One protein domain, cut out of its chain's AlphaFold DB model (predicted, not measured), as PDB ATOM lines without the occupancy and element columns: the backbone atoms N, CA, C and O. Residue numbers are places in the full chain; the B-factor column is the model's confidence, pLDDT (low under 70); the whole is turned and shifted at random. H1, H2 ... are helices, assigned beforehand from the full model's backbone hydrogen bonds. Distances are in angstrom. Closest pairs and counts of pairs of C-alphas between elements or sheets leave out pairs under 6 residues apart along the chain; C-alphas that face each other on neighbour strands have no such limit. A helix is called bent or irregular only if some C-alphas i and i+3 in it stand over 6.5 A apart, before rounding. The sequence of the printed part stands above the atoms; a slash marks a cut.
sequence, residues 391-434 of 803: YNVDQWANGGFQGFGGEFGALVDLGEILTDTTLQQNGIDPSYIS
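AT A GLANCE: This is residues 391 to 434 of the 803 residues of the protein "Peroxidase" of Venturia nashicola (UniProt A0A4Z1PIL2). Four short helices follow one another round a small loop: H1 and H2 make one tier, then the chain folds back and H3 and H4 make a second, which brings the last residues back to H1. The 44 printed residues hold these four helices in that order, no named strand; the class is all helix. The whole is compact, radius of gyration of the C-alphas 8.9 A, spanning 23 by 18 by 16 A.

HOW THE PARTS SIT: H1, residues 391 to 397, and H2, residues 405 to 414, are close but not clearly touching; their closest C-alphas, Trp 396 and Phe 408, are 7.6 A apart. They run opposite ways at a steep tilt of 56 degrees. H3, residues 420 to 425, is about perpendicular to H2, at 86 degrees; their closest C-alphas, Phe 408 and Leu 423, are 7.9 A apart. H4, residues 430 to 434, only just touches H1, with 3 pairs of C-alphas within 8 A, the closest Gln 395 and Ile 433 at 6.1 A. H3 and H4 touch only at the corner, and only just, with 3 such pairs, the closest Asp 420 and Pro 430 at 5.7 A. Every O i to N i+4 pair is within hydrogen-bond range in H1 and H3, 5 of 6 in H2 and 0 of 1 in H4, where 2 of 2 O i to N i+3 pairs are.

IN THESE COORDINATES: H1 begins at C-alpha 391 (-90.152, -13.690, 119.360) and is 10.0 A long, H2 14.9 A, H3 8.7 A. H4, 8.8 A, ends at C-alpha 434 (-83.781, -5.996, 111.603) and is only just irregular: C-alphas 431 and 434 are 6.6 A apart.

THE WHOLE: The C-alphas farthest apart, Leu 414 and Ser 434, are 24.4 A apart. The printed part has no cut and no long link; residue 434 is under 70 in pLDDT.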
ATOM      1  N   TYR A 391     -91.296 -14.282 120.059       90.75
ATOM      2  CA  TYR A 391     -90.152 -13.690 119.360       90.75
ATOM      3  C   TYR A 391     -90.531 -12.435 118.552       90.75
ATOM      4  O   TYR A 391     -89.850 -11.418 118.659       90.75
ATOM      5  N   ASN A 392     -91.624 -12.465 117.783       92.12
ATOM      6  CA  ASN A 392     -92.063 -11.310 116.995       92.12
ATOM      7  C   ASN A 392     -92.620 -10.195 117.895       92.12
ATOM      8  O   ASN A 392     -92.363  -9.024 117.624       92.12
ATOM      9  N   VAL A 393     -93.295 -10.526 119.001       92.00
ATOM     10  CA  VAL A 393     -93.723  -9.530 120.005       92.00
ATOM     11  C   VAL A 393     -92.513  -8.872 120.694       92.00
ATOM     12  O   VAL A 393     -92.478  -7.649 120.830       92.00
ATOM     13  N   ASP A 394     -91.463  -9.635 121.010       90.75
ATOM     14  CA  ASP A 394     -90.209  -9.113 121.570       90.75
ATOM     15  C   ASP A 394     -89.503  -8.165 120.584       90.75
ATOM     16  O   ASP A 394     -89.010  -7.103 120.981       90.75
ATOM     17  N   GLN A 395     -89.456  -8.515 119.288       91.12
ATOM     18  CA  GLN A 395     -88.891  -7.638 118.251       91.12
ATOM     19  C   GLN A 395     -89.724  -6.354 118.091       91.12
ATOM     20  O   GLN A 395     -89.156  -5.265 117.999       91.12
ATOM     21  N   TRP A 396     -91.057  -6.460 118.117       92.75
ATOM     22  CA  TRP A 396     -91.989  -5.327 118.076       92.75
ATOM     23  C   TRP A 396     -91.779  -4.359 119.244       92.75
ATOM     24  O   TRP A 396     -91.556  -3.167 119.005       92.75
ATOM     25  N   ALA A 397     -91.735  -4.863 120.482       91.50
ATOM     26  CA  ALA A 397     -91.477  -4.070 121.686       91.50
ATOM     27  C   ALA A 397     -90.094  -3.384 121.652       91.50
ATOM     28  O   ALA A 397     -89.926  -2.242 122.091       91.50
ATOM     29  N   ASN A 398     -89.086  -4.040 121.066       89.69
ATOM     30  CA  ASN A 398     -87.747  -3.470 120.886       89.69
ATOM     31  C   ASN A 398     -87.626  -2.474 119.714       89.69
ATOM     32  O   ASN A 398     -86.549  -1.910 119.514       89.69
ATOM     33  N   GLY A 399     -88.704  -2.173 118.984       87.19
ATOM     34  CA  GLY A 399     -88.702  -1.178 117.901       87.19
ATOM     35  C   GLY A 399     -88.374  -1.733 116.513       87.19
ATOM     36  O   GLY A 399     -88.072  -0.954 115.608       87.19
ATOM     37  N   GLY A 400     -88.445  -3.054 116.340       88.69
ATOM     38  CA  GLY A 400     -88.602  -3.687 115.033       88.69
ATOM     39  C   GLY A 400     -89.997  -3.441 114.440       88.69
ATOM     40  O   GLY A 400     -90.883  -2.865 115.082       88.69
ATOM     41  N   PHE A 401     -90.183  -3.875 113.192       88.94
ATOM     42  CA  PHE A 401     -91.357  -3.570 112.359       88.94
ATOM     43  C   PHE A 401     -91.565  -2.054 112.190       88.94
ATOM     44  O   PHE A 401     -92.671  -1.531 112.321       88.94
ATOM     45  N   GLN A 402     -90.476  -1.325 111.922       81.75
ATOM     46  CA  GLN A 402     -90.520   0.124 111.695       81.75
ATOM     47  C   GLN A 402     -91.492   0.477 110.562       81.75
ATOM     48  O   GLN A 402     -91.439  -0.112 109.486       81.75
ATOM     49  N   GLY A 403     -92.370   1.448 110.815       83.94
ATOM     50  CA  GLY A 403     -93.462   1.828 109.914       83.94
ATOM     51  C   GLY A 403     -94.777   1.081 110.166       83.94
ATOM     52  O   GLY A 403     -95.823   1.653 109.900       83.94
ATOM     53  N   PHE A 404     -94.736  -0.117 110.757       88.00
ATOM     54  CA  PHE A 404     -95.909  -0.921 111.137       88.00
ATOM     55  C   PHE A 404     -96.157  -0.806 112.650       88.00
ATOM     56  O   PHE A 404     -96.153  -1.781 113.411       88.00
ATOM     57  N   GLY A 405     -96.250   0.447 113.100       86.94
ATOM     58  CA  GLY A 405     -96.291   0.845 114.501       86.94
ATOM     59  C   GLY A 405     -97.542   0.326 115.202       86.94
ATOM     60  O   GLY A 405     -97.480  -0.652 115.958       86.94
ATOM     61  N   GLY A 406     -98.659   1.002 114.943       89.06
ATOM     62  CA  GLY A 406     -99.966   0.659 115.497       89.06
ATOM     63  C   GLY A 406    -100.591  -0.560 114.819       89.06
ATOM     64  O   GLY A 406    -101.379  -1.252 115.444       89.06
ATOM     65  N   GLU A 407    -100.198  -0.878 113.585       92.19
ATOM     66  CA  GLU A 407    -100.693  -2.018 112.807       92.19
ATOM     67  C   GLU A 407    -100.411  -3.341 113.526       92.19
ATOM     68  O   GLU A 407    -101.324  -4.126 113.765       92.19
ATOM     69  N   PHE A 408     -99.165  -3.567 113.956       93.81
ATOM     70  CA  PHE A 408     -98.818  -4.747 114.753       93.81
ATOM     71  C   PHE A 408     -99.507  -4.698 116.129       93.81
ATOM     72  O   PHE A 408    -100.030  -5.711 116.590       93.81
ATOM     73  N   GLY A 409     -99.579  -3.518 116.761       92.62
ATOM     74  CA  GLY A 409    -100.286  -3.331 118.036       92.62
ATOM     75  C   GLY A 409    -101.780  -3.677 117.956       92.62
ATOM     76  O   GLY A 409    -102.329  -4.228 118.906       92.62
ATOM     77  N   ALA A 410    -102.418  -3.444 116.807       92.88
ATOM     78  CA  ALA A 410    -103.797  -3.833 116.533       92.88
ATOM     79  C   ALA A 410    -103.957  -5.352 116.344       92.88
ATOM     80  O   ALA A 410    -104.992  -5.906 116.705       92.88
ATOM     81  N   LEU A 411    -102.942  -6.056 115.834       92.56
ATOM     82  CA  LEU A 411    -102.970  -7.523 115.779       92.56
ATOM     83  C   LEU A 411    -102.763  -8.157 117.168       92.56
ATOM     84  O   LEU A 411    -103.373  -9.189 117.453       92.56
ATOM     85  N   VAL A 412    -101.978  -7.516 118.048       90.94
ATOM     86  CA  VAL A 412    -101.890  -7.874 119.480       90.94
ATOM     87  C   VAL A 412    -103.246  -7.669 120.168       90.94
ATOM     88  O   VAL A 412    -103.719  -8.572 120.853       90.94
ATOM     89  N   ASP A 413    -103.915  -6.533 119.929       87.50
ATOM     90  CA  ASP A 413    -105.273  -6.255 120.426       87.50
ATOM     91  C   ASP A 413    -106.302  -7.309 119.993       87.50
ATOM     92  O   ASP A 413    -107.129  -7.726 120.805       87.50
ATOM     93  N   LEU A 414    -106.261  -7.712 118.716       82.94
ATOM     94  CA  LEU A 414    -107.170  -8.693 118.115       82.94
ATOM     95  C   LEU A 414    -106.882 -10.135 118.553       82.94
ATOM     96  O   LEU A 414    -107.752 -10.997 118.424       82.94
ATOM     97  N   GLY A 415    -105.689 -10.416 119.082       80.38
ATOM     98  CA  GLY A 415    -105.355 -11.732 119.613       80.38
ATOM     99  C   GLY A 415    -105.010 -12.797 118.576       80.38
ATOM    100  O   GLY A 415    -105.213 -13.991 118.830       80.38
ATOM    101  N   GLU A 416    -104.515 -12.385 117.412       85.00
ATOM    102  CA  GLU A 416    -103.956 -13.310 116.426       85.00
ATOM    103  C   GLU A 416    -102.597 -13.864 116.881       85.00
ATOM    104  O   GLU A 416    -101.904 -13.251 117.687       85.00
ATOM    105  N   ILE A 417    -102.199 -15.029 116.355       90.69
ATOM    106  CA  ILE A 417    -100.843 -15.563 116.568       90.69
ATOM    107  C   ILE A 417     -99.924 -14.912 115.535       90.69
ATOM    108  O   ILE A 417    -100.043 -15.188 114.339       90.69
ATOM    109  N   LEU A 418     -99.015 -14.042 115.971       92.06
ATOM    110  CA  LEU A 418     -98.254 -13.113 115.122       92.06
ATOM    111  C   LEU A 418     -97.026 -13.750 114.446       92.06
ATOM    112  O   LEU A 418     -95.907 -13.235 114.491       92.06
ATOM    113  N   THR A 419     -97.247 -14.892 113.793       91.75
ATOM    114  CA  THR A 419     -96.260 -15.554 112.928       91.75
ATOM    115  C   THR A 419     -95.916 -14.691 111.711       91.75
ATOM    116  O   THR A 419     -96.736 -13.892 111.261       91.75
ATOM    117  N   ASP A 420     -94.744 -14.912 111.110       91.38
ATOM    118  CA  ASP A 420     -94.315 -14.252 109.867       91.38
ATOM    119  C   ASP A 420     -95.388 -14.337 108.758       91.38
ATOM    120  O   ASP A 420     -95.622 -13.366 108.039       91.38
ATOM    121  N   THR A 421     -96.097 -15.469 108.660       91.69
ATOM    122  CA  THR A 421     -97.220 -15.676 107.730       91.69
ATOM    123  C   THR A 421     -98.412 -14.775 108.060       91.69
ATOM    124  O   THR A 421     -98.979 -14.149 107.166       91.69
ATOM    125  N   THR A 422     -98.792 -14.691 109.338       92.00
ATOM    126  CA  THR A 422     -99.905 -13.858 109.820       92.00
ATOM    127  C   THR A 422     -99.624 -12.377 109.577       92.00
ATOM    128  O   THR A 422    -100.504 -11.635 109.146       92.00
ATOM    129  N   LEU A 423     -98.381 -11.949 109.809       92.38
ATOM    130  CA  LEU A 423     -97.932 -10.580 109.573       92.38
ATOM    131  C   LEU A 423     -98.004 -10.233 108.077       92.38
ATOM    132  O   LEU A 423     -98.649  -9.247 107.720       92.38
ATOM    133  N   GLN A 424     -97.480 -11.097 107.197       92.12
ATOM    134  CA  GLN A 424     -97.570 -10.916 105.740       92.12
ATOM    135  C   GLN A 424     -99.022 -10.846 105.240       92.12
ATOM    136  O   GLN A 424     -99.339 -10.012 104.392       92.12
ATOM    137  N   GLN A 425     -99.920 -11.677 105.782       93.88
ATOM    138  CA  GLN A 425    -101.353 -11.650 105.452       93.88
ATOM    139  C   GLN A 425    -102.039 -10.331 105.843       93.88
ATOM    140  O   GLN A 425    -103.005  -9.939 105.195       93.88
ATOM    141  N   ASN A 426    -101.516  -9.631 106.853       92.56
ATOM    142  CA  ASN A 426    -101.985  -8.318 107.302       92.56
ATOM    143  C   ASN A 426    -101.131  -7.153 106.752       92.56
ATOM    144  O   ASN A 426    -101.229  -6.029 107.235       92.56
ATOM    145  N   GLY A 427    -100.291  -7.400 105.739       92.00
ATOM    146  CA  GLY A 427     -99.480  -6.372 105.073       92.00
ATOM    147  C   GLY A 427     -98.230  -5.914 105.837       92.00
ATOM    148  O   GLY A 427     -97.555  -4.994 105.380       92.00
ATOM    149  N   ILE A 428     -97.897  -6.554 106.962       90.75
ATOM    150  CA  ILE A 428     -96.699  -6.276 107.762       90.75
ATOM    151  C   ILE A 428     -95.569  -7.193 107.282       90.75
ATOM    152  O   ILE A 428     -95.641  -8.411 107.429       90.75
ATOM    153  N   ASP A 429     -94.510  -6.620 106.715       86.19
ATOM    154  CA  ASP A 429     -93.363  -7.376 106.199       86.19
ATOM    155  C   ASP A 429     -92.396  -7.785 107.344       86.19
ATOM    156  O   ASP A 429     -91.805  -6.910 107.990       86.19
ATOM    157  N   PRO A 430     -92.171  -9.094 107.599       84.62
ATOM    158  CA  PRO A 430     -91.293  -9.561 108.676       84.62
ATOM    159  C   PRO A 430     -89.805  -9.226 108.505       84.62
ATOM    160  O   PRO A 430     -89.041  -9.324 109.464       84.62
ATOM    161  N   SER A 431     -89.351  -8.795 107.324       81.19
ATOM    162  CA  SER A 431     -87.955  -8.370 107.129       81.19
ATOM    163  C   SER A 431     -87.590  -7.101 107.927       81.19
ATOM    164  O   SER A 431     -86.426  -6.909 108.306       81.19
ATOM    165  N   TYR A 432     -88.592  -6.290 108.295       76.62
ATOM    166  CA  TYR A 432     -88.445  -5.066 109.093       76.62
ATOM    167  C   TYR A 432     -88.171  -5.313 110.589       76.62
ATOM    168  O   TYR A 432     -88.050  -4.360 111.358       76.62
ATOM    169  N   ILE A 433     -88.001  -6.568 111.019       74.06
ATOM    170  CA  ILE A 433     -87.433  -6.923 112.332       74.06
ATOM    171  C   ILE A 433     -86.050  -6.272 112.552       74.06
ATOM    172  O   ILE A 433     -85.709  -5.861 113.658       74.06
ATOM    173  N   SER A 434     -85.239  -6.174 111.494       56.47
ATOM    174  CA  SER A 434     -83.781  -5.996 111.603       56.47
ATOM    175  C   SER A 434     -83.268  -4.596 111.982       56.47
ATOM    176  O   SER A 434     -82.093  -4.458 112.327       56.47
TER     177      SER A 434